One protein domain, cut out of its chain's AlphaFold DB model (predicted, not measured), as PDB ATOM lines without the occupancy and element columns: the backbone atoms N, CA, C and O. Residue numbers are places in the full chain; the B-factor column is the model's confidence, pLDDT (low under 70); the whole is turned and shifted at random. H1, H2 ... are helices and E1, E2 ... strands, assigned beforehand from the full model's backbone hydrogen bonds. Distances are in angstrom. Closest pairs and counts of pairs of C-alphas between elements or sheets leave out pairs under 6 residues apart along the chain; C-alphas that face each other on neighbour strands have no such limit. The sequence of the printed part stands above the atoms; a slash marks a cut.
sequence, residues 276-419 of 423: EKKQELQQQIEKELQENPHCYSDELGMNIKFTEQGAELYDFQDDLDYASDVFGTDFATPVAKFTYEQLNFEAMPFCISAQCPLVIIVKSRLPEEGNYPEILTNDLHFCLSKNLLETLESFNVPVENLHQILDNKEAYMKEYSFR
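This is residues 276 to 419 of the 423 residues of an uncharacterized protein of Corallococcus sp. CAG:1435 (UniProt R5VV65). Two small antiparallel sheets follow one another along the chain, E1 to E4 and then the longer-stranded E5 to E7, with short H2 at the turn from one to the other. H4 and H5 cover one face of the second sheet, H3 grazes the first at E1 and E2, and residues 276 to 287 of H1 stick out as a free arm. The printed part has 144 residues with five named helices and seven named strands, in the order H1 E1 E2 E3 E4 H2 E5 E6 E7 H3 H4 H5. The class is mixed, helices and strands; the whole is compact, with a radius of gyration of the C-alphas of 16.8 A and spans of 48 by 48 by 29 A.

H1, residues 276 to 291, begins with C-alpha 276 at (165.452, 150.402, 247.764) and is 22.8 A long. E1, residues 295 to 297, E2, 303 to 307, E3, 310 to 314, and E4, 336 to 338, follow. H2 is residues 340 to 343. E5, residues 345 to 351, is 19.8 A long, E6, 358 to 365, is 22.4 A, and E7, 379 to 383, is 13.3 A. H3 is residues 386 to 394, H4 402 to 407, and H5 409 to 418, with C-alpha 418 at (142.442, 138.983, 215.752).

E1 E2 E3 E4 form a meander, each strand the antiparallel neighbour of the one before; N 296 and O 304 are 2.8 A apart, N 305 and O 312 2.8 A, and N 311 and O 338 2.9 A. H1 is not on this sheet. H2 only grazes both sheets; the closest C-alphas of H2 and E3 are those of Tyr 340 and Gly 310, 5.3 A apart. E5 E6 E7 form a second meander, with N 348 and O 361 2.9 A apart and N 362 and O 382 2.8 A; this sheet is only just strongly twisted, its C-alphas up to 4.3 A off the best plane. H4 is over E5 at a height over the sheet of 8.4 A and runs along the strands. H5, on the same face, has a height over the sheet of 6.7 A. In H1, H3, H4 and H5 every O i to N i+4 pair is within hydrogen-bond range; H2 is too short for one.

The C-alphas farthest apart are those of Ala 332 and Phe 418, 49.4 A. The printed part has no cut. The links E3 to E4 and E6 to E7 are long. The mean pLDDT of the printed part is 75.4; 42 residues are under 70, among them 315 to 333 and 368 to 378.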
ATOM      1  N   GLU A 276     164.804 149.117 247.452       83.81
ATOM      2  CA  GLU A 276     165.452 150.402 247.764       83.81
ATOM      3  C   GLU A 276     165.659 151.248 246.502       83.81
ATOM      4  O   GLU A 276     165.138 152.351 246.411       83.81
ATOM      5  N   LYS A 277     166.302 150.680 245.472       81.25
ATOM      6  CA  LYS A 277     166.530 151.362 244.188       81.25
ATOM      7  C   LYS A 277     165.227 151.762 243.492       81.25
ATOM      8  O   LYS A 277     165.162 152.769 242.805       81.25
ATOM      9  N   LYS A 278     164.175 150.965 243.667       80.62
ATOM     10  CA  LYS A 278     162.842 151.282 243.154       80.62
ATOM     11  C   LYS A 278     162.223 152.489 243.845       80.62
ATOM     12  O   LYS A 278     161.631 153.312 243.168       80.62
ATOM     13  N   GLN A 279     162.346 152.573 245.168       81.81
ATOM     14  CA  GLN A 279     161.862 153.723 245.932       81.81
ATOM     15  C   GLN A 279     162.639 154.990 245.571       81.81
ATOM     16  O   GLN A 279     162.024 156.031 245.386       81.81
ATOM     17  N   GLU A 280     163.958 154.881 245.413       82.12
ATOM     18  CA  GLU A 280     164.818 155.988 244.984       82.12
ATOM     19  C   GLU A 280     164.422 156.521 243.599       82.12
ATOM     20  O   GLU A 280     164.161 157.711 243.454       82.12
ATOM     21  N   LEU A 281     164.295 155.640 242.599       79.94
ATOM     22  CA  LEU A 281     163.882 156.033 241.247       79.94
ATOM     23  C   LEU A 281     162.460 156.606 241.220       79.94
ATOM     24  O   LEU A 281     162.214 157.587 240.529       79.94
ATOM     25  N   GLN A 282     161.534 156.026 241.988       80.94
ATOM     26  CA  GLN A 282     160.166 156.534 242.087       80.94
ATOM     27  C   GLN A 282     160.151 157.970 242.634       80.94
ATOM     28  O   GLN A 282     159.471 158.825 242.082       80.94
ATOM     29  N   GLN A 283     160.941 158.250 243.676       82.00
ATOM     30  CA  GLN A 283     161.060 159.593 244.253       82.00
ATOM     31  C   GLN A 283     161.701 160.595 243.288       82.00
ATOM     32  O   GLN A 283     161.284 161.749 243.262       82.00
ATOM     33  N   GLN A 284     162.699 160.174 242.505       79.06
ATOM     34  CA  GLN A 284     163.322 161.024 241.485       79.06
ATOM     35  C   GLN A 284     162.312 161.419 240.405       79.06
ATOM     36  O   GLN A 284     162.131 162.607 240.159       79.06
ATOM     37  N   ILE A 285     161.579 160.448 239.852       78.69
ATOM     38  CA  ILE A 285     160.571 160.710 238.816       78.69
ATOM     39  C   ILE A 285     159.425 161.572 239.367       78.69
ATOM     40  O   ILE A 285     158.985 162.509 238.708       78.69
ATOM     41  N   GLU A 286     158.945 161.299 240.586       80.50
ATOM     42  CA  GLU A 286     157.906 162.119 241.228       80.50
ATOM     43  C   GLU A 286     158.358 163.565 241.441       80.50
ATOM     44  O   GLU A 286     157.573 164.490 241.235       80.50
ATOM     45  N   LYS A 287     159.620 163.772 241.830       80.00
ATOM     46  CA  LYS A 287     160.196 165.106 241.998       80.00
ATOM     47  C   LYS A 287     160.285 165.844 240.658       80.00
ATOM     48  O   LYS A 287     159.845 166.986 240.577       80.00
ATOM     49  N   GLU A 288     160.782 165.191 239.612       73.06
ATOM     50  CA  GLU A 288     160.880 165.779 238.267       73.06
ATOM     51  C   GLU A 288     159.503 166.142 237.696       73.06
ATOM     52  O   GLU A 288     159.329 167.228 237.145       73.06
ATOM     53  N   LEU A 289     158.497 165.285 237.896       75.50
ATOM     54  CA  LEU A 289     157.114 165.559 237.496       75.50
ATOM     55  C   LEU A 289     156.493 166.732 238.269       75.50
ATOM     56  O   LEU A 289     155.659 167.445 237.718       75.50
ATOM     57  N   GLN A 290     156.870 166.946 239.531       80.56
ATOM     58  CA  GLN A 290     156.415 168.109 240.302       80.56
ATOM     59  C   GLN A 290     157.093 169.402 239.849       80.56
ATOM     60  O   GLN A 290     156.447 170.449 239.806       80.56
ATOM     61  N   GLU A 291     158.382 169.339 239.525       79.06
ATOM     62  CA  GLU A 291     159.159 170.492 239.070       79.06
ATOM     63  C   GLU A 291     158.782 170.894 237.634       79.06
ATOM     64  O   GLU A 291     158.710 172.085 237.329       79.06
ATOM     65  N   ASN A 292     158.465 169.921 236.771       78.38
ATOM     66  CA  ASN A 292     158.175 170.126 235.350       78.38
ATOM     67  C   ASN A 292     156.921 169.355 234.871       78.38
ATOM     68  O   ASN A 292     157.012 168.523 233.967       78.38
ATOM     69  N   PRO A 293     155.717 169.659 235.396       80.00
ATOM     70  CA  PRO A 293     154.505 168.851 235.184       80.00
ATOM     71  C   PRO A 293     153.992 168.808 233.738       80.00
ATOM     72  O   PRO A 293     153.230 167.915 233.374       80.00
ATOM     73  N   HIS A 294     154.399 169.772 232.912       87.62
ATOM     74  CA  HIS A 294     153.944 169.929 231.527       87.62
ATOM     75  C   HIS A 294     155.074 169.775 230.506       87.62
ATOM     76  O   HIS A 294     154.913 170.170 229.348       87.62
ATOM     77  N   CYS A 295     156.224 169.259 230.940       82.88
ATOM     78  CA  CYS A 295     157.356 168.987 230.073       82.88
ATOM     79  C   CYS A 295     157.440 167.490 229.776       82.88
ATOM     80  O   CYS A 295     157.342 166.663 230.680       82.88
ATOM     81  N   TYR A 296     157.611 167.146 228.503       81.75
ATOM     82  CA  TYR A 296     157.718 165.770 228.041       81.75
ATOM     83  C   TYR A 296     158.878 165.655 227.070       81.75
ATOM     84  O   TYR A 296     159.042 166.500 226.193       81.75
ATOM     85  N   SER A 297     159.650 164.586 227.193       75.38
ATOM     86  CA  SER A 297     160.678 164.250 226.217       75.38
ATOM     87  C   SER A 297     160.065 163.427 225.087       75.38
ATOM     88  O   SER A 297     159.355 162.449 225.328       75.38
ATOM     89  N   ASP A 298     160.333 163.830 223.851       72.88
ATOM     90  CA  ASP A 298     160.183 162.976 222.680       72.88
ATOM     91  C   ASP A 298     161.219 161.843 222.730       72.88
ATOM     92  O   ASP A 298     162.291 161.958 223.327       72.88
ATOM     93  N   GLU A 299     160.919 160.738 222.059       64.31
ATOM     94  CA  GLU A 299     161.781 159.551 222.018       64.31
ATOM     95  C   GLU A 299     163.097 159.779 221.254       64.31
ATOM     96  O   GLU A 299     164.004 158.951 221.332       64.31
ATOM     97  N   LEU A 300     163.224 160.899 220.534       63.38
ATOM     98  CA  LEU A 300     164.471 161.352 219.914       63.38
ATOM     99  C   LEU A 300     165.293 162.279 220.826       63.38
ATOM    100  O   LEU A 300     166.321 162.790 220.390       63.38
ATOM    101  N   GLY A 301     164.870 162.473 222.081       62.25
ATOM    102  CA  GLY A 301     165.618 163.203 223.110       62.25
ATOM    103  C   GLY A 301     165.277 164.690 223.232       62.25
ATOM    104  O   GLY A 301     165.863 165.370 224.063       62.25
ATOM    105  N   MET A 302     164.320 165.202 222.455       70.81
ATOM    106  CA  MET A 302     163.923 166.615 222.495       70.81
ATOM    107  C   MET A 302     162.854 166.868 223.553       70.81
ATOM    108  O   MET A 302     161.892 166.111 223.652       70.81
ATOM    109  N   ASN A 303     162.959 167.968 224.293       77.81
ATOM    110  CA  ASN A 303     161.980 168.314 225.321       77.81
ATOM    111  C   ASN A 303     160.917 169.263 224.760       77.81
ATOM    112  O   ASN A 303     161.235 170.306 224.192       77.81
ATOM    113  N   ILE A 304     159.641 168.929 224.943       83.50
ATOM    114  CA  ILE A 304     158.515 169.816 224.651       83.50
ATOM    115  C   ILE A 304     157.864 170.271 225.950       83.50
ATOM    116  O   ILE A 304     157.649 169.475 226.863       83.50
ATOM    117  N   LYS A 305     157.518 171.552 226.035       87.81
ATOM    118  CA  LYS A 305     156.727 172.116 227.128       87.81
ATOM    119  C   LYS A 305     155.396 172.620 226.595       87.81
ATOM    120  O   LYS A 305     155.366 173.449 225.686       87.81
ATOM    121  N   PHE A 306     154.304 172.144 227.181       88.81
ATOM    122  CA  PHE A 306     152.959 172.634 226.882       88.81
ATOM    123  C   PHE A 306     152.662 173.893 227.701       88.81
ATOM    124  O   PHE A 306     152.998 173.978 228.884       88.81
ATOM    125  N   THR A 307     152.057 174.887 227.057       88.88
ATOM    126  CA  THR A 307     151.718 176.185 227.651       88.88
ATOM    127  C   THR A 307     150.342 176.649 227.172       88.88
ATOM    128  O   THR A 307     149.770 176.093 226.235       88.88
ATOM    129  N   GLU A 308     149.808 177.716 227.762       86.31
ATOM    130  CA  GLU A 308     148.536 178.307 227.316       86.31
ATOM    131  C   GLU A 308     148.589 178.846 225.875       86.31
ATOM    132  O   GLU A 308     147.572 178.881 225.191       86.31
ATOM    133  N   GLN A 309     149.768 179.266 225.402       84.00
ATOM    134  CA  GLN A 309     149.943 179.890 224.083       84.00
ATOM    135  C   GLN A 309     150.280 178.878 222.976       84.00
ATOM    136  O   GLN A 309     150.313 179.243 221.800       84.00
ATOM    137  N   GLY A 310     150.533 177.617 223.337       86.81
ATOM    138  CA  GLY A 310     151.001 176.578 222.426       86.81
ATOM    139  C   GLY A 310     152.099 175.724 223.053       86.81
ATOM    140  O   GLY A 310     152.133 175.543 224.270       86.81
ATOM    141  N   ALA A 311     153.018 175.213 222.240       88.06
ATOM    142  CA  ALA A 311     154.117 174.377 222.708       88.06
ATOM    143  C   ALA A 311     155.485 175.001 222.419       88.06
ATOM    144  O   ALA A 311     155.701 175.639 221.387       88.06
ATOM    145  N   GLU A 312     156.416 174.783 223.339       87.19
ATOM    146  CA  GLU A 312     157.792 175.261 223.265       87.19
ATOM    147  C   GLU A 312     158.735 174.059 223.168       87.19
ATOM    148  O   GLU A 312     158.672 173.154 224.000       87.19
ATOM    149  N   LEU A 313     159.584 174.038 222.142       81.94
ATOM    150  CA  LEU A 313     160.563 172.981 221.900       81.94
ATOM    151  C   LEU A 313     161.928 173.415 222.437       81.94
ATOM    152  O   LEU A 313     162.390 174.516 222.138       81.94
ATOM    153  N   TYR A 314     162.581 172.536 223.184       77.81
ATOM    154  CA  TYR A 314     163.889 172.746 223.788       77.81
ATOM    155  C   TYR A 314     164.858 171.667 223.306       77.81
ATOM    156  O   TYR A 314     164.489 170.493 223.220       77.81
ATOM    157  N   ASP A 315     166.079 172.087 222.974       68.88
ATOM    158  CA  ASP A 315     167.164 171.173 222.619       68.88
ATOM    159  C   ASP A 315     167.676 170.458 223.865       68.88
ATOM    160  O   ASP A 315     167.677 171.028 224.961       68.88
ATOM    161  N   PHE A 316     168.150 169.235 223.680       62.31
ATOM    162  CA  PHE A 316     168.949 168.571 224.693       62.31
ATOM    163  C   PHE A 316     170.378 169.097 224.545       62.31
ATOM    164  O   PHE A 316     171.029 168.846 223.535       62.31
ATOM    165  N   GLN A 317     170.881 169.872 225.509       52.53
ATOM    166  CA  GLN A 317     172.304 170.217 225.490       52.53
ATOM    167  C   GLN A 317     173.112 168.940 225.764       52.53
ATOM    168  O   GLN A 317     173.040 168.382 226.855       52.53
ATOM    169  N   ASP A 318     173.878 168.487 224.767       42.41
ATOM    170  CA  ASP A 318     174.736 167.286 224.799       42.41
ATOM    171  C   ASP A 318     175.852 167.320 225.877       42.41
ATOM    172  O   ASP A 318     176.527 166.315 226.095       42.41
ATOM    173  N   ASP A 319     176.039 168.435 226.590       39.69
ATOM    174  CA  ASP A 319     177.130 168.652 227.558       39.69
ATOM    175  C   ASP A 319     176.738 168.358 229.024       39.69
ATOM    176  O   ASP A 319     177.200 169.033 229.946       39.69
ATOM    177  N   LEU A 320     175.880 167.366 229.278       42.62
ATOM    178  CA  LEU A 320     175.398 167.065 230.633       42.62
ATOM    179  C   LEU A 320     175.901 165.709 231.144       42.62
ATOM    180  O   LEU A 320     175.235 164.680 231.047       42.62
ATOM    181  N   ASP A 321     177.086 165.735 231.759       37.06
ATOM    182  CA  ASP A 321     177.731 164.601 232.445       37.06
ATOM    183  C   ASP A 321     176.986 164.134 233.723       37.06
ATOM    184  O   ASP A 321     177.391 163.160 234.369       37.06
ATOM    185  N   TYR A 322     175.880 164.785 234.111       37.22
ATOM    186  CA  TYR A 322     175.143 164.483 235.338       37.22
ATOM    187  C   TYR A 322     173.620 164.499 235.146       37.22
ATOM    188  O   TYR A 322     173.042 165.428 234.591       37.22
ATOM    189  N   ALA A 323     172.941 163.498 235.721       38.12
ATOM    190  CA  ALA A 323     171.476 163.403 235.774       38.12
ATOM    191  C   ALA A 323     170.792 164.613 236.450       38.12
ATOM    192  O   ALA A 323     169.593 164.802 236.287       38.12
ATOM    193  N   SER A 324     171.539 165.440 237.192       36.97
ATOM    194  CA  SER A 324     171.042 166.681 237.796       36.97
ATOM    195  C   SER A 324     170.791 167.808 236.796       36.97
ATOM    196  O   SER A 324     170.092 168.755 237.146       36.97
ATOM    197  N   ASP A 325     171.333 167.715 235.582       40.69
ATOM    198  CA  ASP A 325     171.253 168.803 234.609       40.69
ATOM    199  C   ASP A 325     170.194 168.573 233.521       40.69
ATOM    200  O   ASP A 325     169.834 169.505 232.809       40.69
ATOM    201  N   VAL A 326     169.611 167.370 233.433       42.69
ATOM    202  CA  VAL A 326     168.509 167.046 232.500       42.69
ATOM    203  C   VAL A 326     167.269 167.924 232.751       42.69
ATOM    204  O   VAL A 326     166.494 168.195 231.835       42.69
ATOM    205  N   PHE A 327     167.118 168.419 233.982       43.25
ATOM    206  CA  PHE A 327     166.063 169.342 234.411       43.25
ATOM    207  C   PHE A 327     166.635 170.597 235.093       43.25
ATOM    208  O   PHE A 327     165.958 171.225 235.911       43.25
ATOM    209  N   GLY A 328     167.894 170.943 234.793       39.84
ATOM    210  CA  GLY A 328     168.562 172.121 235.339       39.84
ATOM    211  C   GLY A 328     167.755 173.398 235.088       39.84
ATOM    212  O   GLY A 328     167.098 173.552 234.062       39.84
ATOM    213  N   THR A 329     167.805 174.322 236.046       44.06
ATOM    214  CA  THR A 329     166.979 175.539 236.172       44.06
ATOM    215  C   THR A 329     167.011 176.530 234.999       44.06
ATOM    216  O   THR A 329     166.313 177.540 235.056       44.06
ATOM    217  N   ASP A 330     167.753 176.246 233.932       46.44
ATOM    218  CA  ASP A 330     167.917 177.115 232.772       46.44
ATOM    219  C   ASP A 330     167.307 176.491 231.505       46.44
ATOM    220  O   ASP A 330     167.995 176.169 230.537       46.44
ATOM    221  N   PHE A 331     165.971 176.440 231.441       50.00
ATOM    222  CA  PHE A 331     165.246 176.508 230.160       50.00
ATOM    223  C   PHE A 331     165.453 177.911 229.548       50.00
ATOM    224  O   PHE A 331     164.525 178.716 229.480       50.00
ATOM    225  N   ALA A 332     166.688 178.283 229.195       56.72
ATOM    226  CA  ALA A 332     167.026 179.692 228.990       56.72
ATOM    227  C   ALA A 332     166.381 180.291 227.727       56.72
ATOM    228  O   ALA A 332     166.035 181.473 227.713       56.72
ATOM    229  N   THR A 333     166.184 179.513 226.655       66.25
ATOM    230  CA  THR A 333     165.435 179.957 225.466       66.25
ATOM    231  C   THR A 333     164.928 178.750 224.664       66.25
ATOM    232  O   THR A 333     165.723 177.861 224.366       66.25
ATOM    233  N   PRO A 334     163.639 178.692 224.286       74.75
ATOM    234  CA  PRO A 334     163.136 177.630 223.421       74.75
ATOM    235  C   PRO A 334     163.696 177.758 222.002       74.75
ATOM    236  O   PRO A 334     163.776 178.857 221.452       74.75
ATOM    237  N   VAL A 335     164.030 176.615 221.401       77.19
ATOM    238  CA  VAL A 335     164.504 176.477 220.013       77.19
ATOM    239  C   VAL A 335     163.408 176.879 219.032       77.19
ATOM    240  O   VAL A 335     163.673 177.507 218.009       77.19
ATOM    241  N   ALA A 336     162.162 176.531 219.352       79.12
ATOM    242  CA  ALA A 336     160.999 176.891 218.560       79.12
ATOM    243  C   ALA A 336     159.749 177.018 219.433       79.12
ATOM    244  O   ALA A 336     159.631 176.384 220.484       79.12
ATOM    245  N   LYS A 337     158.802 177.837 218.973       85.94
ATOM    246  CA  LYS A 337     157.469 177.975 219.563       85.94
ATOM    247  C   LYS A 337     156.426 177.728 218.492       85.94
ATOM    248  O   LYS A 337     156.547 178.259 217.390       85.94
ATOM    249  N   PHE A 338     155.396 176.974 218.842       86.38
ATOM    250  CA  PHE A 338     154.332 176.603 217.923       86.38
ATOM    251  C   PHE A 338     152.976 176.839 218.555       86.38
ATOM    252  O   PHE A 338     152.787 176.562 219.737       86.38
ATOM    253  N   THR A 339     152.007 177.263 217.753       88.00
ATOM    254  CA  THR A 339     150.602 177.133 218.139       88.00
ATOM    255  C   THR A 339     150.159 175.679 217.982       88.00
ATOM    256  O   THR A 339     150.722 174.914 217.196       88.00
ATOM    257  N   TYR A 340     149.113 175.275 218.701       88.44
ATOM    258  CA  TYR A 340     148.600 173.909 218.574       88.44
ATOM    259  C   TYR A 340     148.055 173.591 217.172       88.44
ATOM    260  O   TYR A 340     148.178 172.460 216.708       88.44
ATOM    261  N   GLU A 341     147.539 174.598 216.465       84.44
ATOM    262  CA  GLU A 341     147.098 174.482 215.068       84.44
ATOM    263  C   GLU A 341     148.259 174.186 214.105       84.44
ATOM    264  O   GLU A 341     148.075 173.504 213.100       84.44
ATOM    265  N   GLN A 342     149.471 174.665 214.406       84.25
ATOM    266  CA  GLN A 342     150.657 174.366 213.599       84.25
ATOM    267  C   GLN A 342     151.136 172.924 213.791       84.25
ATOM    268  O   GLN A 342     151.654 172.326 212.852       84.25
ATOM    269  N   LEU A 343     150.950 172.363 214.989       83.69
ATOM    270  CA  LEU A 343     151.449 171.034 215.343       83.69
ATOM    271  C   LEU A 343     150.537 169.889 214.894       83.69
ATOM    272  O   LEU A 343     151.046 168.791 214.672       83.69
ATOM    273  N   ASN A 344     149.230 170.118 214.723       84.38
ATOM    274  CA  ASN A 344     148.270 169.126 214.209       84.38
ATOM    275  C   ASN A 344     148.457 167.728 214.834       84.38
ATOM    276  O   ASN A 344     148.882 166.779 214.170       84.38
ATOM    277  N   PHE A 345     148.186 167.607 216.135       90.50
ATOM    278  CA  PHE A 345     148.361 166.346 216.849       90.50
ATOM    279  C   PHE A 345     147.340 165.288 216.408       90.50
ATOM    280  O   PHE A 345     146.139 165.550 216.347       90.50
ATOM    281  N   GLU A 346     147.805 164.060 216.186       91.44
ATOM    282  CA  GLU A 346     146.985 162.893 215.851       91.44
ATOM    283  C   GLU A 346     147.293 161.750 216.828       91.44
ATOM    284  O   GLU A 346     148.452 161.380 217.035       91.44
ATOM    285  N   ALA A 347     146.257 161.145 217.407       90.25
ATOM    286  CA  ALA A 347     146.389 159.948 218.226       90.25
ATOM    287  C   ALA A 347     146.262 158.676 217.375       90.25
ATOM    288  O   ALA A 347     145.302 158.499 216.623       90.25
ATOM    289  N   MET A 348     147.200 157.744 217.540       86.81
ATOM    290  CA  MET A 348     147.221 156.470 216.821       86.81
ATOM    291  C   MET A 348     147.239 155.276 217.794       86.81
ATOM    292  O   MET A 348     148.124 155.209 218.653       86.81
ATOM    293  N   PRO A 349     146.313 154.301 217.670       85.31
ATOM    294  CA  PRO A 349     146.271 153.133 218.543       85.31
ATOM    295  C   PRO A 349     147.153 151.987 218.028       85.31
ATOM    296  O   PRO A 349     147.062 151.570 216.872       85.31
ATOM    297  N   PHE A 350     147.932 151.392 218.929       79.56
ATOM    298  CA  PHE A 350     148.748 150.204 218.688       79.56
ATOM    299  C   PHE A 350     148.385 149.106 219.673       79.56
ATOM    300  O   PHE A 350     148.468 149.278 220.884       79.56
ATOM    301  N   CYS A 351     148.040 147.937 219.143       72.62
ATOM    302  CA  CYS A 351     147.760 146.753 219.945       72.62
ATOM    303  C   CYS A 351     148.802 145.676 219.664       72.62
ATOM    304  O   CYS A 351     148.991 145.257 218.517       72.62
ATOM    305  N   ILE A 352     149.449 145.165 220.713       66.31
ATOM    306  CA  ILE A 352     150.489 144.140 220.547       66.31
ATOM    307  C   ILE A 352     149.933 142.740 220.792       66.31
ATOM    308  O   ILE A 352     149.515 142.376 221.890       66.31
ATOM    309  N   SER A 353     150.002 141.910 219.747       60.59
ATOM    310  CA  SER A 353     149.239 140.661 219.589       60.59
ATOM    311  C   SER A 353     149.406 139.579 220.672       60.59
ATOM    312  O   SER A 353     148.680 138.594 220.644       60.59
ATOM    313  N   ALA A 354     150.408 139.662 221.554       56.62
ATOM    314  CA  ALA A 354     150.720 138.585 222.508       56.62
ATOM    315  C   ALA A 354     150.150 138.807 223.920       56.62
ATOM    316  O   ALA A 354     149.991 137.851 224.680       56.62
ATOM    317  N   GLN A 355     149.883 140.059 224.283       59.19
ATOM    318  CA  GLN A 355     149.403 140.449 225.614       59.19
ATOM    319  C   GLN A 355     148.240 141.448 225.540       59.19
ATOM    320  O   GLN A 355     147.598 141.680 226.561       59.19
ATOM    321  N   CYS A 356     147.960 141.968 224.339       66.50
ATOM    322  CA  CYS A 356     147.010 143.035 224.034       66.50
ATOM    323  C   CYS A 356     147.154 144.316 224.870       66.50
ATOM    324  O   CYS A 356     146.121 144.885 225.210       66.50
ATOM    325  N   PRO A 357     148.374 144.797 225.192       73.12
ATOM    326  CA  PRO A 357     148.508 146.176 225.631       73.12
ATOM    327  C   PRO A 357     148.044 147.087 224.494       73.12
ATOM    328  O   PRO A 357     148.435 146.881 223.336       73.12
ATOM    329  N   LEU A 358     147.180 148.042 224.835       82.06
ATOM    330  CA  LEU A 358     146.856 149.183 223.990       82.06
ATOM    331  C   LEU A 358     147.862 150.285 224.320       82.06
ATOM    332  O   LEU A 358     147.958 150.726 225.463       82.06
ATOM    333  N   VAL A 359     148.614 150.713 223.316       84.06
ATOM    334  CA  VAL A 359     149.509 151.865 223.382       84.06
ATOM    335  C   VAL A 359     148.949 152.908 222.432       84.06
ATOM    336  O   VAL A 359     148.764 152.613 221.254       84.06
ATOM    337  N   ILE A 360     148.649 154.106 222.921       87.00
ATOM    338  CA  ILE A 360     148.284 155.236 222.063       87.00
ATOM    339  C   ILE A 360     149.517 156.113 221.930       87.00
ATOM    340  O   ILE A 360     150.067 156.562 222.933       87.00
ATOM    341  N   ILE A 361     149.949 156.337 220.694       87.12
ATOM    342  CA  ILE A 361     151.011 157.290 220.387       87.12
ATOM    343  C   ILE A 361     150.334 158.551 219.870       87.12
ATOM    344  O   ILE A 361     149.601 158.495 218.883       87.12
ATOM    345  N   VAL A 362     150.561 159.666 220.556       88.56
ATOM    346  CA  VAL A 362     150.210 161.002 220.083       88.56
ATOM    347  C   VAL A 362     151.383 161.488 219.255       88.56
ATOM    348  O   VAL A 362     152.486 161.644 219.774       88.56
ATOM    349  N   LYS A 363     151.160 161.682 217.960       87.69
ATOM    350  CA  LYS A 363     152.178 162.198 217.047       87.69
ATOM    351  C   LYS A 363     151.808 163.594 216.570       87.69
ATOM    352  O   LYS A 363     150.630 163.926 216.479       87.69
ATOM    353  N   SER A 364     152.808 164.382 216.223       86.19
ATOM    354  CA  SER A 364     152.641 165.680 215.573       86.19
ATOM    355  C   SER A 364     153.721 165.834 214.520       86.19
ATOM    356  O   SER A 364     154.829 165.343 214.712       86.19
ATOM    357  N   ARG A 365     153.407 166.498 213.410       79.62
ATOM    358  CA  ARG A 365     154.403 166.842 212.398       79.62
ATOM    359  C   ARG A 365     154.884 168.268 212.630       79.62
ATOM    360  O   ARG A 365     154.072 169.185 212.724       79.62
ATOM    361  N   LEU A 366     156.200 168.448 212.681       77.81
ATOM    362  CA  LEU A 366     156.793 169.779 212.773       77.81
ATOM    363  C   LEU A 366     156.614 170.534 211.439       77.81
ATOM    364  O   LEU A 366     156.727 169.917 210.375       77.81
ATOM    365  N   PRO A 367     156.345 171.853 211.460       76.25
ATOM    366  CA  PRO A 367     156.224 172.658 210.242       76.25
ATOM    367  C   PRO A 367     157.511 172.646 209.409       76.25
ATOM    368  O   PRO A 367     158.572 172.916 209.956       76.25
ATOM    369  N   GLU A 368     157.426 172.415 208.093       67.62
ATOM    370  CA  GLU A 368     158.593 172.233 207.199       67.62
ATOM    371  C   GLU A 368     159.550 173.443 207.130       67.62
ATOM    372  O   GLU A 368     160.703 173.294 206.737       67.62
ATOM    373  N   GLU A 369     159.095 174.636 207.521       65.31
ATOM    374  CA  GLU A 369     159.827 175.904 207.368       65.31
ATOM    375  C   GLU A 369     160.726 176.280 208.569       65.31
ATOM    376  O   GLU A 369     161.164 177.426 208.673       65.31
ATOM    377  N   GLY A 370     161.018 175.353 209.489       62.72
ATOM    378  CA  GLY A 370     161.843 175.636 210.673       62.72
ATOM    379  C   GLY A 370     163.259 175.054 210.636       62.72
ATOM    380  O   GLY A 370     163.502 173.978 210.096       62.72
ATOM    381  N   ASN A 371     164.201 175.765 211.265       61.88
ATOM    382  CA  ASN A 371     165.555 175.271 211.527       61.88
ATOM    383  C   ASN A 371     165.535 174.369 212.769       61.88
ATOM    384  O   ASN A 371     165.773 174.844 213.880       61.88
ATOM    385  N   TYR A 372     165.229 173.086 212.587       66.25
ATOM    386  CA  TYR A 372     165.304 172.086 213.656       66.25
ATOM    387  C   TYR A 372     166.548 171.202 213.495       66.25
ATOM    388  O   TYR A 372     167.047 171.055 212.376       66.25
ATOM    389  N   PRO A 373     167.038 170.580 214.581       60.03
ATOM    390  CA  PRO A 373     168.066 169.547 214.496       60.03
ATOM    391  C   PRO A 373     167.699 168.457 213.475       60.03
ATOM    392  O   PRO A 373     166.574 167.958 213.484       60.03
ATOM    393  N   GLU A 374     168.651 168.036 212.629       57.16
ATOM    394  CA  GLU A 374     168.430 167.003 211.591       57.16
ATOM    395  C   GLU A 374     167.913 165.665 212.159       57.16
ATOM    396  O   GLU A 374     167.332 164.861 211.428       57.16
ATOM    397  N   ILE A 375     168.109 165.427 213.464       55.62
ATOM    398  CA  ILE A 375     167.646 164.226 214.167       55.62
ATOM    399  C   ILE A 375     166.117 164.161 214.275       55.62
ATOM    400  O   ILE A 375     165.554 163.067 214.298       55.62
ATOM    401  N   LEU A 376     165.435 165.314 214.260       57.53
ATOM    402  CA  LEU A 376     163.984 165.403 214.163       57.53
ATOM    403  C   LEU A 376     163.582 165.166 212.710       57.53
ATOM    404  O   LEU A 376     163.316 166.090 211.942       57.53
ATOM    405  N   THR A 377     163.516 163.897 212.311       55.03
ATOM    406  CA  THR A 377     162.869 163.502 211.056       55.03
ATOM    407  C   THR A 377     161.360 163.770 211.133       55.03
ATOM    408  O   THR A 377     160.565 162.856 211.312       55.03
ATOM    409  N   ASN A 378     160.978 165.035 210.970       59.28
ATOM    410  CA  ASN A 378     159.643 165.586 210.725       59.28
ATOM    411  C   ASN A 378     158.524 165.334 211.750       59.28
ATOM    412  O   ASN A 378     157.531 166.048 211.670       59.28
ATOM    413  N   ASP A 379     158.639 164.398 212.696       73.94
ATOM    414  CA  ASP A 379     157.513 164.007 213.552       73.94
ATOM    415  C   ASP A 379     157.922 163.873 215.043       73.94
ATOM    416  O   ASP A 379     158.887 163.182 215.367       73.94
ATOM    417  N   LEU A 380     157.156 164.498 215.944       80.75
ATOM    418  CA  LEU A 380     157.188 164.309 217.401       80.75
ATOM    419  C   LEU A 380     156.331 163.098 217.790       80.75
ATOM    420  O   LEU A 380     155.251 162.914 217.219       80.75
ATOM    421  N   HIS A 381     156.755 162.310 218.780       84.62
ATOM    422  CA  HIS A 381     156.051 161.107 219.223       84.62
ATOM    423  C   HIS A 381     155.993 160.999 220.750       84.62
ATOM    424  O   HIS A 381     156.989 160.747 221.420       84.62
ATOM    425  N   PHE A 382     154.783 161.050 221.298       85.25
ATOM    426  CA  PHE A 382     154.548 160.896 222.728       85.25
ATOM    427  C   PHE A 382     153.714 159.650 223.006       85.25
ATOM    428  O   PHE A 382     152.645 159.455 222.424       85.25
ATOM    429  N   CYS A 383     154.170 158.799 223.924       85.12
ATOM    430  CA  CYS A 383     153.311 157.749 224.456       85.12
ATOM    431  C   CYS A 383     152.270 158.380 225.390       85.12
ATOM    432  O   CYS A 383     152.624 159.091 226.330       85.12
ATOM    433  N   LEU A 384     150.984 158.106 225.161       88.31
ATOM    434  CA  LEU A 384     149.915 158.656 225.985       88.31
ATOM    435  C   LEU A 384     149.928 158.024 227.383       88.31
ATOM    436  O   LEU A 384     149.464 156.897 227.579       88.31
ATOM    437  N   SER A 385     150.443 158.779 228.347       86.62
ATOM    438  CA  SER A 385     150.362 158.486 229.775       86.62
ATOM    439  C   SER A 385     149.200 159.236 230.424       86.62
ATOM    440  O   SER A 385     148.612 160.140 229.825       86.62
ATOM    441  N   LYS A 386     148.872 158.875 231.668       87.50
ATOM    442  CA  LYS A 386     147.888 159.608 232.474       87.50
ATOM    443  C   LYS A 386     148.257 161.091 232.602       87.50
ATOM    444  O   LYS A 386     147.424 161.939 232.309       87.50
ATOM    445  N   ASN A 387     149.514 161.388 232.928       86.69
ATOM    446  CA  ASN A 387     149.989 162.762 233.100       86.69
ATOM    447  C   ASN A 387     149.940 163.546 231.782       86.69
ATOM    448  O   ASN A 387     149.552 164.708 231.775       86.69
ATOM    449  N   LEU A 388     150.304 162.917 230.654       88.69
ATOM    450  CA  LEU A 388     150.200 163.576 229.351       88.69
ATOM    451  C   LEU A 388     148.742 163.873 228.993       88.69
ATOM    452  O   LEU A 388     148.460 164.964 228.515       88.69
ATOM    453  N   LEU A 389     147.816 162.941 229.249       91.94
ATOM    454  CA  LEU A 389     146.391 163.188 229.031       91.94
ATOM    455  C   LEU A 389     145.900 164.384 229.862       91.94
ATOM    456  O   LEU A 389     145.268 165.276 229.305       91.94
ATOM    457  N   GLU A 390     146.253 164.442 231.148       90.88
ATOM    458  CA  GLU A 390     145.904 165.563 232.031       90.88
ATOM    459  C   GLU A 390     146.473 166.898 231.521       90.88
ATOM    460  O   GLU A 390     145.774 167.912 231.542       90.88
ATOM    461  N   THR A 391     147.707 166.915 231.004       91.44
ATOM    462  CA  THR A 391     148.293 168.121 230.397       91.44
ATOM    463  C   THR A 391     147.571 168.533 229.113       91.44
ATOM    464  O   THR A 391     147.265 169.715 228.937       91.44
ATOM    465  N   LEU A 392     147.267 167.582 228.224       92.38
ATOM    466  CA  LEU A 392     146.533 167.856 226.984       92.38
ATOM    467  C   LEU A 392     145.138 168.430 227.281       92.38
ATOM    468  O   LEU A 392     144.719 169.380 226.623       92.38
ATOM    469  N   GLU A 393     144.448 167.901 228.294       92.00
ATOM    470  CA  GLU A 393     143.151 168.409 228.758       92.00
ATOM    471  C   GLU A 393     143.278 169.796 229.408       92.00
ATOM    472  O   GLU A 393     142.500 170.694 229.091       92.00
ATOM    473  N   SER A 394     144.289 170.011 230.258       93.62
ATOM    474  CA  SER A 394     144.499 171.280 230.974       93.62
ATOM    475  C   SER A 394     144.723 172.464 230.031       93.62
ATOM    476  O   SER A 394     144.216 173.557 230.284       93.62
ATOM    477  N   PHE A 395     145.443 172.252 228.926       92.31
ATOM    478  CA  PHE A 395     145.694 173.286 227.917       92.31
ATOM    479  C   PHE A 395     144.743 173.228 226.713       92.31
ATOM    480  O   PHE A 395     144.940 173.974 225.757       92.31
ATOM    481  N   ASN A 396     143.707 172.379 226.749       89.88
ATOM    482  CA  ASN A 396     142.761 172.174 225.645       89.88
ATOM    483  C   ASN A 396     143.452 171.910 224.293       89.88
ATOM    484  O   ASN A 396     143.085 172.485 223.265       89.88
ATOM    485  N   VAL A 397     144.469 171.046 224.289       91.00
ATOM    486  CA  VAL A 397     145.231 170.719 223.080       91.00
ATOM    487  C   VAL A 397     144.356 169.897 222.124       91.00
ATOM    488  O   VAL A 397     143.909 168.808 222.495       91.00
ATOM    489  N   PRO A 398     144.111 170.355 220.882       90.06
ATOM    490  CA  PRO A 398     143.362 169.585 219.899       90.06
ATOM    491  C   PRO A 398     144.183 168.376 219.436       90.06
ATOM    492  O   PRO A 398     145.219 168.529 218.789       90.06
ATOM    493  N   VAL A 399     143.702 167.170 219.746       92.50
ATOM    494  CA  VAL A 399     144.293 165.908 219.281       92.50
ATOM    495  C   VAL A 399     143.254 165.112 218.501       92.50
ATOM    496  O   VAL A 399     142.248 164.654 219.049       92.50
ATOM    497  N   GLU A 400     143.505 164.916 217.210       92.75
ATOM    498  CA  GLU A 400     142.626 164.144 216.337       92.75
ATOM    499  C   GLU A 400     142.544 162.680 216.805       92.75
ATOM    500  O   GLU A 400     143.535 162.089 217.241       92.75
ATOM    501  N   ASN A 401     141.356 162.075 216.708       90.06
ATOM    502  CA  ASN A 401     141.072 160.666 217.022       90.06
ATOM    503  C   ASN A 401     141.247 160.237 218.496       90.06
ATOM    504  O   ASN A 401     140.876 159.113 218.841       90.06
ATOM    505  N   LEU A 402     141.723 161.109 219.396       91.81
ATOM    506  CA  LEU A 402     142.032 160.749 220.787       91.81
ATOM    507  C   LEU A 402     140.812 160.221 221.559       91.81
ATOM    508  O   LEU A 402     140.829 159.080 222.026       91.81
ATOM    509  N   HIS A 403     139.731 161.002 221.646       90.50
ATOM    510  CA  HIS A 403     138.516 160.587 222.362       90.50
ATOM    511  C   HIS A 403     137.866 159.352 221.734       90.50
ATOM    512  O   HIS A 403     137.480 158.428 222.444       90.50
ATOM    513  N   GLN A 404     137.850 159.259 220.400       91.56
ATOM    514  CA  GLN A 404     137.327 158.080 219.708       91.56
ATOM    515  C   GLN A 404     138.070 156.799 220.116       91.56
ATOM    516  O   GLN A 404     137.440 155.746 220.262       91.56
ATOM    517  N   ILE A 405     139.393 156.863 220.293       89.06
ATOM    518  CA  ILE A 405     140.196 155.721 220.740       89.06
ATOM    519  C   ILE A 405     139.928 155.410 222.216       89.06
ATOM    520  O   ILE A 405     139.731 154.241 222.558       89.06
ATOM    521  N   LEU A 406     139.883 156.434 223.074       89.06
ATOM    522  CA  LEU A 406     139.630 156.281 224.511       89.06
ATOM    523  C   LEU A 406     138.233 155.702 224.804       89.06
ATOM    524  O   LEU A 406     138.105 154.826 225.661       89.06
ATOM    525  N   ASP A 407     137.212 156.084 224.041       89.62
ATOM    526  CA  ASP A 407     135.845 155.574 224.211       89.62
ATOM    527  C   ASP A 407     135.689 154.136 223.692       89.62
ATOM    528  O   ASP A 407     134.877 153.357 224.196       89.62
ATOM    529  N   ASN A 408     136.507 153.736 222.711       88.25
ATOM    530  CA  ASN A 408     136.402 152.442 222.028       88.25
ATOM    531  C   ASN A 408     137.584 151.493 222.295       88.25
ATOM    532  O   ASN A 408     137.818 150.560 221.519       88.25
ATOM    533  N   LYS A 409     138.311 151.673 223.408       87.00
ATOM    534  CA  LYS A 409     139.498 150.879 223.800       87.00
ATOM    535  C   LYS A 409     139.332 149.368 223.594       87.00
ATOM    536  O   LYS A 409     140.201 148.698 223.037       87.00
ATOM    537  N   GLU A 410     138.197 148.817 224.024       86.38
ATOM    538  CA  GLU A 410     137.907 147.382 223.916       86.38
ATOM    539  C   GLU A 410     137.794 146.905 222.461       86.38
ATOM    540  O   GLU A 410     138.283 145.821 222.129       86.38
ATOM    541  N   ALA A 411     137.178 147.709 221.592       84.75
ATOM    542  CA  ALA A 411     137.034 147.392 220.176       84.75
ATOM    543  C   ALA A 411     138.402 147.379 219.483       84.75
ATOM    544  O   ALA A 411     138.717 146.402 218.805       84.75
ATOM    545  N   TYR A 412     139.251 148.378 219.747       81.88
ATOM    546  CA  TYR A 412     140.621 148.426 219.226       81.88
ATOM    547  C   TYR A 412     141.460 147.227 219.687       81.88
ATOM    548  O   TYR A 412     142.140 146.589 218.881       81.88
ATOM    549  N   MET A 413     141.378 146.840 220.960       83.12
ATOM    550  CA  MET A 413     142.104 145.663 221.446       83.12
ATOM    551  C   MET A 413     141.612 144.356 220.817       83.12
ATOM    552  O   MET A 413     142.436 143.511 220.474       83.12
ATOM    553  N   LYS A 414     140.296 144.184 220.630       76.62
ATOM    554  CA  LYS A 414     139.727 142.988 219.989       76.62
ATOM    555  C   LYS A 414     140.024 142.943 218.489       76.62
ATOM    556  O   LYS A 414     140.441 141.907 217.985       76.62
ATOM    557  N   GLU A 415     139.835 144.035 217.756       72.81
ATOM    558  CA  GLU A 415     140.034 144.045 216.302       72.81
ATOM    559  C   GLU A 415     141.493 143.738 215.934       72.81
ATOM    560  O   GLU A 415     141.774 142.888 215.080       72.81
ATOM    561  N   TYR A 416     142.439 144.379 216.621       62.28
ATOM    562  CA  TYR A 416     143.858 144.227 216.324       62.28
ATOM    563  C   TYR A 416     144.467 142.938 216.892       62.28
ATOM    564  O   TYR A 416     145.463 142.451 216.350       62.28
ATOM    565  N   SER A 417     143.870 142.326 217.921       56.00
ATOM    566  CA  SER A 417     144.330 141.026 218.421       56.00
ATOM    567  C   SER A 417     143.969 139.859 217.497       56.00
ATOM    568  O   SER A 417     144.717 138.878 217.419       56.00
ATOM    569  N   PHE A 418     142.874 139.981 216.735       46.88
ATOM    570  CA  PHE A 418     142.442 138.983 215.752       46.88
ATOM    571  C   PHE A 418     142.970 139.227 214.330       46.88
ATOM    572  O   PHE A 418     142.941 138.299 213.516       46.88
ATOM    573  N   ARG A 419     143.567 140.392 214.022       42.94
ATOM    574  CA  ARG A 419     144.329 140.624 212.771       42.94
ATOM    575  C   ARG A 419     145.691 139.901 212.755       42.94
ATOM    576  O   ARG A 419     146.722 140.441 212.376       42.94
TER     577      ARG A 419